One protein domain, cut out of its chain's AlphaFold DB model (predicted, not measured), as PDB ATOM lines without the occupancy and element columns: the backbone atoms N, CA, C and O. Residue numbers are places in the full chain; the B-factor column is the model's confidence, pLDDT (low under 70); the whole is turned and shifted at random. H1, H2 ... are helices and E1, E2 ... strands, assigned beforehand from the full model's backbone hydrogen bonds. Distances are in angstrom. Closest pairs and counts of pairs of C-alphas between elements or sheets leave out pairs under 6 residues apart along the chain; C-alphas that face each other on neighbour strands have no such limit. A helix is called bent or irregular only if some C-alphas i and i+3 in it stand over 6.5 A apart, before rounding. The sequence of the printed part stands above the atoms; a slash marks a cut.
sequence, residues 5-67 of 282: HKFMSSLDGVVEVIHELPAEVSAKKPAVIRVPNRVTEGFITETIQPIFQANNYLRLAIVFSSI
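This is residues 5 to 67 of the 282 residues of a protein of Arundo donax (UniProt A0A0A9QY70). Two parallel strands, E1 and E2, lie side by side with helix H3 over them, mainly over E1; a loose arm, residues 5 to 26, runs beside this body, with short helices H1 and H2 at its ends. The 63 printed residues, of mixed class, give H1, H2, E1, H3, E2 in order. The whole is loose: radius of gyration of the C-alphas 13.6 A, spans 29 by 28 by 18 A.

Find C-alpha 5 at (-15.394, -15.092, 26.695); H1 runs from there to residue 9. Next come H2, residues 23 to 26, E1, residues 31 to 36, 16.1 A long, and H3, residues 41 to 55, 19.7 A. E2, residues 58 to 63, 15.5 A, ends at (5.181, 0.905, 25.278). H3 is irregular, only just: C-alphas 46 and 49 are 6.54 A apart.

H1 is apart from H2, E1, H3 and E2. Look at N 33 and O 59, 2.9 A apart, between parallel E1 and E2, at 29 degrees. E1, H3, E2 form a strand-helix-strand unit, two parallel strands joined through a helix, with a right-handed crossover; the closest C-alphas of E1 and H3, Ala 31 and Asn 55, are 6.7 A apart. O i to N i+4 pairs are within hydrogen-bond range throughout H1 and for 8 of 11 in H3; H2 is too short.

The printed part has no cut; C-alphas 23 and 67, the two farthest apart, are 37.2 A apart. The H1 to H2 link is long, and its residues 10 to 15 stand free. Residues 65 to 66 are under pLDDT 70.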
ATOM      1  N   HIS A   5     -14.056 -15.200  26.112       94.19
ATOM      2  CA  HIS A   5     -15.394 -15.092  26.695       94.19
ATOM      3  C   HIS A   5     -15.322 -14.650  28.156       94.19
ATOM      4  O   HIS A   5     -16.091 -13.786  28.585       94.19
ATOM      5  N   LYS A   6     -14.357 -15.183  28.912       95.06
ATOM      6  CA  LYS A   6     -14.079 -14.724  30.275       95.06
ATOM      7  C   LYS A   6     -13.672 -13.251  30.294       95.06
ATOM      8  O   LYS A   6     -14.204 -12.492  31.095       95.06
ATOM      9  N   PHE A   7     -12.791 -12.828  29.390       95.31
ATOM     10  CA  PHE A   7     -12.378 -11.426  29.313       95.31
ATOM     11  C   PHE A   7     -13.554 -10.483  29.026       95.31
ATOM     12  O   PHE A   7     -13.709  -9.481  29.718       95.31
ATOM     13  N   MET A   8     -14.400 -10.823  28.050       94.81
ATOM     14  CA  MET A   8     -15.569 -10.019  27.682       94.81
ATOM     15  C   MET A   8     -16.608  -9.962  28.804       94.81
ATOM     16  O   MET A   8     -17.028  -8.877  29.185       94.81
ATOM     17  N   SER A   9     -16.973 -11.109  29.381       94.56
ATOM     18  CA  SER A   9     -17.942 -11.157  30.487       94.56
ATOM     19  C   SER A   9     -17.444 -10.443  31.746       94.56
ATOM     20  O   SER A   9     -18.237  -9.822  32.444       94.56
ATOM     21  N   SER A  10     -16.137 -10.470  32.028       93.50
ATOM     22  CA  SER A  10     -15.546  -9.730  33.151       93.50
ATOM     23  C   SER A  10     -15.555  -8.206  32.959       93.50
ATOM     24  O   SER A  10     -15.321  -7.496  33.932       93.50
ATOM     25  N   LEU A  11     -15.771  -7.701  31.740       93.25
ATOM     26  CA  LEU A  11     -15.815  -6.266  31.423       93.25
ATOM     27  C   LEU A  11     -17.212  -5.770  31.030       93.25
ATOM     28  O   LEU A  11     -17.375  -4.580  30.748       93.25
ATOM     29  N   ASP A  12     -18.206  -6.659  31.040       93.50
ATOM     30  CA  ASP A  12     -19.591  -6.325  30.734       93.50
ATOM     31  C   ASP A  12     -20.111  -5.223  31.672       93.50
ATOM     32  O   ASP A  12     -19.848  -5.218  32.875       93.50
ATOM     33  N   GLY A  13     -20.793  -4.235  31.097       90.50
ATOM     34  CA  GLY A  13     -21.244  -3.036  31.809       90.50
ATOM     35  C   GLY A  13     -20.158  -2.005  32.163       90.50
ATOM     36  O   GLY A  13     -20.507  -0.944  32.676       90.50
ATOM     37  N   VAL A  14     -18.872  -2.261  31.876       90.75
ATOM     38  CA  VAL A  14     -17.766  -1.304  32.110       90.75
ATOM     39  C   VAL A  14     -17.169  -0.811  30.795       90.75
ATOM     40  O   VAL A  14     -17.044   0.393  30.576       90.75
ATOM     41  N   VAL A  15     -16.801  -1.736  29.907       90.88
ATOM     42  CA  VAL A  15     -16.269  -1.436  28.574       90.88
ATOM     43  C   VAL A  15     -16.875  -2.416  27.584       90.88
ATOM     44  O   VAL A  15     -16.761  -3.626  27.761       90.88
ATOM     45  N   GLU A  16     -17.469  -1.900  26.510       91.75
ATOM     46  CA  GLU A  16     -17.932  -2.743  25.414       91.75
ATOM     47  C   GLU A  16     -16.728  -3.358  24.690       91.75
ATOM     48  O   GLU A  16     -15.892  -2.662  24.107       91.75
ATOM     49  N   VAL A  17     -16.635  -4.685  24.740       92.31
ATOM     50  CA  VAL A  17     -15.632  -5.461  24.015       92.31
ATOM     51  C   VAL A  17     -16.358  -6.274  22.957       92.31
ATOM     52  O   VAL A  17     -17.229  -7.075  23.273       92.31
ATOM     53  N   ILE A  18     -15.982  -6.075  21.698       90.38
ATOM     54  CA  ILE A  18     -16.572  -6.760  20.546       90.38
ATOM     55  C   ILE A  18     -15.605  -7.808  19.989       90.38
ATOM     56  O   ILE A  18     -14.389  -7.612  19.991       90.38
ATOM     57  N   HIS A  19     -16.149  -8.928  19.510       88.12
ATOM     58  CA  HIS A  19     -15.358 -10.025  18.944       88.12
ATOM     59  C   HIS A  19     -14.747  -9.680  17.582       88.12
ATOM     60  O   HIS A  19     -13.615 -10.068  17.293       88.12
ATOM     61  N   GLU A  20     -15.496  -8.962  16.750       89.12
ATOM     62  CA  GLU A  20     -15.116  -8.645  15.379       89.12
ATOM     63  C   GLU A  20     -15.226  -7.146  15.125       89.12
ATOM     64  O   GLU A  20     -16.009  -6.439  15.760       89.12
ATOM     65  N   LEU A  21     -14.407  -6.654  14.195       89.25
ATOM     66  CA  LEU A  21     -14.446  -5.252  13.804       89.25
ATOM     67  C   LEU A  21     -15.757  -4.946  13.062       89.25
ATOM     68  O   LEU A  21     -16.117  -5.702  12.159       89.25
ATOM     69  N   PRO A  22     -16.416  -3.811  13.354       90.44
ATOM     70  CA  PRO A  22     -17.608  -3.392  12.629       90.44
ATOM     71  C   PRO A  22     -17.333  -3.214  11.131       90.44
ATOM     72  O   PRO A  22     -16.233  -2.806  10.723       90.44
ATOM     73  N   ALA A  23     -18.337  -3.489  10.297       90.44
ATOM     74  CA  ALA A  23     -18.214  -3.438   8.840       90.44
ATOM     75  C   ALA A  23     -17.723  -2.061   8.347       90.44
ATOM     76  O   ALA A  23     -16.918  -1.985   7.417       90.44
ATOM     77  N   GLU A  24     -18.108  -0.988   9.039       87.00
ATOM     78  CA  GLU A  24     -17.807   0.419   8.745       87.00
ATOM     79  C   GLU A  24     -16.313   0.771   8.864       87.00
ATOM     80  O   GLU A  24     -15.851   1.778   8.301       87.00
ATOM     81  N   VAL A  25     -15.554  -0.030   9.620       87.75
ATOM     82  CA  VAL A  25     -14.110   0.149   9.842       87.75
ATOM     83  C   VAL A  25     -13.275  -1.031   9.353       87.75
ATOM     84  O   VAL A  25     -12.070  -0.870   9.188       87.75
ATOM     85  N   SER A  26     -13.900  -2.169   9.042       85.06
ATOM     86  CA  SER A  26     -13.231  -3.394   8.578       85.06
ATOM     87  C   SER A  26     -12.290  -3.180   7.378       85.06
ATOM     88  O   SER A  26     -11.209  -3.763   7.325       85.06
ATOM     89  N   ALA A  27     -12.657  -2.294   6.444       86.81
ATOM     90  CA  ALA A  27     -11.859  -1.962   5.259       86.81
ATOM     91  C   ALA A  27     -10.847  -0.815   5.478       86.81
ATOM     92  O   ALA A  27     -10.048  -0.512   4.587       86.81
ATOM     93  N   LYS A  28     -10.873  -0.141   6.636       88.75
ATOM     94  CA  LYS A  28     -10.027   1.026   6.933       88.75
ATOM     95  C   LYS A  28      -8.746   0.600   7.645       88.75
ATOM     96  O   LYS A  28      -8.737  -0.304   8.472       88.75
ATOM     97  N   LYS A  29      -7.644   1.306   7.373       90.06
ATOM     98  CA  LYS A  29      -6.414   1.158   8.163       90.06
ATOM     99  C   LYS A  29      -6.506   2.050   9.407       90.06
ATOM    100  O   LYS A  29      -6.740   3.246   9.240       90.06
ATOM    101  N   PRO A  30      -6.304   1.515  10.624       92.06
ATOM    102  CA  PRO A  30      -6.337   2.334  11.828       92.06
ATOM    103  C   PRO A  30      -5.124   3.261  11.890       92.06
ATOM    104  O   PRO A  30      -4.012   2.862  11.524       92.06
ATOM    105  N   ALA A  31      -5.302   4.455  12.454       91.88
ATOM    106  CA  ALA A  31      -4.162   5.271  12.851       91.88
ATOM    107  C   ALA A  31      -3.450   4.599  14.037       91.88
ATOM    108  O   ALA A  31      -4.069   4.255  15.048       91.88
ATOM    109  N   VAL A  32      -2.143   4.366  13.902       93.88
ATOM    110  CA  VAL A  32      -1.347   3.685  14.930       93.88
ATOM    111  C   VAL A  32      -0.767   4.712  15.891       93.88
ATOM    112  O   VAL A  32       0.007   5.574  15.482       93.88
ATOM    113  N   ILE A  33      -1.088   4.583  17.176       92.94
ATOM    114  CA  ILE A  33      -0.586   5.476  18.225       92.94
ATOM    115  C   ILE A  33       0.272   4.674  19.190       92.94
ATOM    116  O   ILE A  33      -0.148   3.630  19.692       92.94
ATOM    117  N   ARG A  34       1.479   5.164  19.483       90.88
ATOM    118  CA  ARG A  34       2.324   4.579  20.529       90.88
ATOM    119  C   ARG A  34       1.921   5.153  21.878       90.88
ATOM    120  O   ARG A  34       2.020   6.357  22.084       90.88
ATOM    121  N   VAL A  35       1.491   4.289  22.788       89.00
ATOM    122  CA  VAL A  35       0.901   4.699  24.065       89.00
ATOM    123  C   VAL A  35       1.710   4.098  25.217       89.00
ATOM    124  O   VAL A  35       1.919   2.885  25.238       89.00
ATOM    125  N   PRO A  36       2.205   4.899  26.176       85.75
ATOM    126  CA  PRO A  36       2.845   4.364  27.372       85.75
ATOM    127  C   PRO A  36       1.905   3.437  28.155       85.75
ATOM    128  O   PRO A  36       0.704   3.667  28.221       85.75
ATOM    129  N   ASN A  37       2.433   2.404  28.805       81.44
ATOM    130  CA  ASN A  37       1.625   1.597  29.714       81.44
ATOM    131  C   ASN A  37       1.088   2.470  30.866       81.44
ATOM    132  O   ASN A  37       1.864   3.186  31.510       81.44
ATOM    133  N   ARG A  38      -0.219   2.360  31.145       80.44
ATOM    134  CA  ARG A  38      -0.949   3.120  32.178       80.44
ATOM    135  C   ARG A  38      -0.843   4.635  31.993       80.44
ATOM    136  O   ARG A  38      -0.189   5.321  32.784       80.44
ATOM    137  N   VAL A  39      -1.429   5.154  30.920       82.06
ATOM    138  CA  VAL A  39      -1.495   6.601  30.657       82.06
ATOM    139  C   VAL A  39      -2.340   7.346  31.683       82.06
ATOM    140  O   VAL A  39      -3.181   6.754  32.348       82.06
ATOM    141  N   THR A  40      -2.068   8.640  31.832       83.56
ATOM    142  CA  THR A  40      -2.894   9.551  32.629       83.56
ATOM    143  C   THR A  40      -4.088  10.028  31.811       83.56
ATOM    144  O   THR A  40      -4.052   9.992  30.581       83.56
ATOM    145  N   GLU A  41      -5.114  10.538  32.488       84.69
ATOM    146  CA  GLU A  41      -6.260  11.174  31.835       84.69
ATOM    147  C   GLU A  41      -5.829  12.338  30.936       84.69
ATOM    148  O   GLU A  41      -6.208  12.371  29.772       84.69
ATOM    149  N   GLY A  42      -4.922  13.202  31.408       88.44
ATOM    150  CA  GLY A  42      -4.352  14.274  30.583       88.44
ATOM    151  C   GLY A  42      -3.721  13.757  29.285       88.44
ATOM    152  O   GLY A  42      -3.981  14.299  28.221       88.44
ATOM    153  N   PHE A  43      -2.988  12.636  29.319       88.25
ATOM    154  CA  PHE A  43      -2.449  12.043  28.089       88.25
ATOM    155  C   PHE A  43      -3.563  11.544  27.152       88.25
ATOM    156  O   PHE A  43      -3.447  11.669  25.933       88.25
ATOM    157  N   ILE A  44      -4.646  10.979  27.696       90.00
ATOM    158  CA  ILE A  44      -5.802  10.562  26.894       90.00
ATOM    159  C   ILE A  44      -6.435  11.790  26.229       90.00
ATOM    160  O   ILE A  44      -6.559  11.804  25.005       90.00
ATOM    161  N   THR A  45      -6.764  12.824  26.999       92.31
ATOM    162  CA  THR A  45      -7.461  14.029  26.530       92.31
ATOM    163  C   THR A  45      -6.610  14.873  25.580       92.31
ATOM    164  O   THR A  45      -7.099  15.349  24.562       92.31
ATOM    165  N   GLU A  46      -5.317  15.039  25.862       93.75
ATOM    166  CA  GLU A  46      -4.428  15.913  25.086       93.75
ATOM    167  C   GLU A  46      -3.823  15.212  23.863       93.75
ATOM    168  O   GLU A  46      -3.524  15.865  22.866       93.75
ATOM    169  N   THR A  47      -3.620  13.888  23.919       92.38
ATOM    170  CA  THR A  47      -2.933  13.142  22.848       92.38
ATOM    171  C   THR A  47      -3.854  12.180  22.108       92.38
ATOM    172  O   THR A  47      -3.872  12.178  20.880       92.38
ATOM    173  N   ILE A  48      -4.609  11.334  22.815       93.44
ATOM    174  CA  ILE A  48      -5.389  10.262  22.171       93.44
ATOM    175  C   ILE A  48      -6.692  10.808  21.579       93.44
ATOM    176  O   ILE A  48      -7.013  10.504  20.429       93.44
ATOM    177  N   GLN A  49      -7.427  11.624  22.333       94.94
ATOM    178  CA  GLN A  49      -8.748  12.122  21.957       94.94
ATOM    179  C   GLN A  49      -8.751  12.932  20.646       94.94
ATOM    180  O   GLN A  49      -9.591  12.625  19.799       94.94
ATOM    181  N   PRO A  50      -7.823  13.878  20.388       95.69
ATOM    182  CA  PRO A  50      -7.816  14.627  19.128       95.69
ATOM    183  C   PRO A  50      -7.575  13.719  17.914       95.69
ATOM    184  O   PRO A  50      -8.190  13.882  16.861       95.69
ATOM    185  N   ILE A  51      -6.709  12.712  18.068       94.31
ATOM    186  CA  ILE A  51      -6.407  11.753  16.999       94.31
ATOM    187  C   ILE A  51      -7.604  10.825  16.772       94.31
ATOM    188  O   ILE A  51      -7.929  10.519  15.621       94.31
ATOM    189  N   PHE A  52      -8.286  10.405  17.844       93.75
ATOM    190  CA  PHE A  52      -9.513   9.618  17.746       93.75
ATOM    191  C   PHE A  52     -10.613  10.391  17.017       93.75
ATOM    192  O   PHE A  52     -11.167   9.859  16.066       93.75
ATOM    193  N   GLN A  53     -10.863  11.651  17.379       94.50
ATOM    194  CA  GLN A  53     -11.877  12.493  16.730       94.50
ATOM    195  C   GLN A  53     -11.624  12.687  15.225       94.50
ATOM    196  O   GLN A  53     -12.570  12.786  14.449       94.50
ATOM    197  N   ALA A  54     -10.358  12.711  14.798       92.81
ATOM    198  CA  ALA A  54     -10.004  12.839  13.386       92.81
ATOM    199  C   ALA A  54     -10.105  11.520  12.593       92.81
ATOM    200  O   ALA A  54     -10.382  11.550  11.396       92.81
ATOM    201  N   ASN A  55      -9.853  10.364  13.223       89.88
ATOM    202  CA  ASN A  55      -9.701   9.081  12.518       89.88
ATOM    203  C   ASN A  55     -10.831   8.073  12.790       89.88
ATOM    204  O   ASN A  55     -11.028   7.157  11.993       89.88
ATOM    205  N   ASN A  56     -11.542   8.199  13.914       87.44
ATOM    206  CA  ASN A  56     -12.594   7.314  14.439       87.44
ATOM    207  C   ASN A  56     -12.203   5.832  14.638       87.44
ATOM    208  O   ASN A  56     -12.986   5.053  15.172       87.44
ATOM    209  N   TYR A  57     -10.995   5.425  14.235       90.94
ATOM    210  CA  TYR A  57     -10.469   4.074  14.386       90.94
ATOM    211  C   TYR A  57      -8.959   4.109  14.646       90.94
ATOM    212  O   TYR A  57      -8.168   4.553  13.808       90.94
ATOM    213  N   LEU A  58      -8.559   3.631  15.824       93.56
ATOM    214  CA  LEU A  58      -7.176   3.654  16.292       93.56
ATOM    215  C   LEU A  58      -6.663   2.250  16.593       93.56
ATOM    216  O   LEU A  58      -7.400   1.378  17.048       93.56
ATOM    217  N   ARG A  59      -5.354   2.067  16.421       92.75
ATOM    218  CA  ARG A  59      -4.616   0.908  16.920       92.75
ATOM    219  C   ARG A  59      -3.576   1.383  17.917       92.75
ATOM    220  O   ARG A  59      -2.650   2.111  17.563       92.75
ATOM    221  N   LEU A  60      -3.696   0.927  19.157       92.19
ATOM    222  CA  LEU A  60      -2.747   1.277  20.205       92.19
ATOM    223  C   LEU A  60      -1.551   0.317  20.175       92.19
ATOM    224  O   LEU A  60      -1.700  -0.902  20.222       92.19
ATOM    225  N   ALA A  61      -0.349   0.877  20.099       91.06
ATOM    226  CA  ALA A  61       0.915   0.167  20.230       91.06
ATOM    227  C   ALA A  61       1.524   0.495  21.598       91.06
ATOM    228  O   ALA A  61       2.107   1.564  21.796       91.06
ATOM    229  N   ILE A  62       1.366  -0.415  22.561       85.38
ATOM    230  CA  ILE A  62       1.745  -0.148  23.950       85.38
ATOM    231  C   ILE A  62       3.264  -0.181  24.138       85.38
ATOM    232  O   ILE A  62       3.956  -1.086  23.673       85.38
ATOM    233  N   VAL A  63       3.781   0.807  24.867       82.50
ATOM    234  CA  VAL A  63       5.181   0.905  25.278       82.50
ATOM    235  C   VAL A  63       5.266   0.754  26.793       82.50
ATOM    236  O   VAL A  63       4.820   1.613  27.551       82.50
ATOM    237  N   PHE A  64       5.884  -0.327  27.259       77.50
ATOM    238  CA  PHE A  64       6.078  -0.593  28.686       77.50
ATOM    239  C   PHE A  64       7.256   0.209  29.256       77.50
ATOM    240  O   PHE A  64       8.322  -0.331  29.538       77.50
ATOM    241  N   SER A  65       7.069   1.522  29.407       66.38
ATOM    242  CA  SER A  65       8.067   2.427  29.993       66.38
ATOM    243  C   SER A  65       8.178   2.295  31.517       66.38
ATOM    244  O   SER A  65       9.257   2.482  32.076       66.38
ATOM    245  N   SER A  66       7.078   1.941  32.192       67.50
ATOM    246  CA  SER A  66       7.040   1.678  33.632       67.50
ATOM    247  C   SER A  66       6.935   0.187  33.921       67.50
ATOM    248  O   SER A  66       6.134  -0.528  33.319       67.50
ATOM    249  N   ILE A  67       7.708  -0.251  34.911       74.81
ATOM    250  CA  ILE A  67       7.674  -1.609  35.464       74.81
ATOM    251  C   ILE A  67       6.920  -1.692  36.803       74.81
ATOM    252  O   ILE A  67       6.862  -2.760  37.408       74.81
TER     253      ILE A  67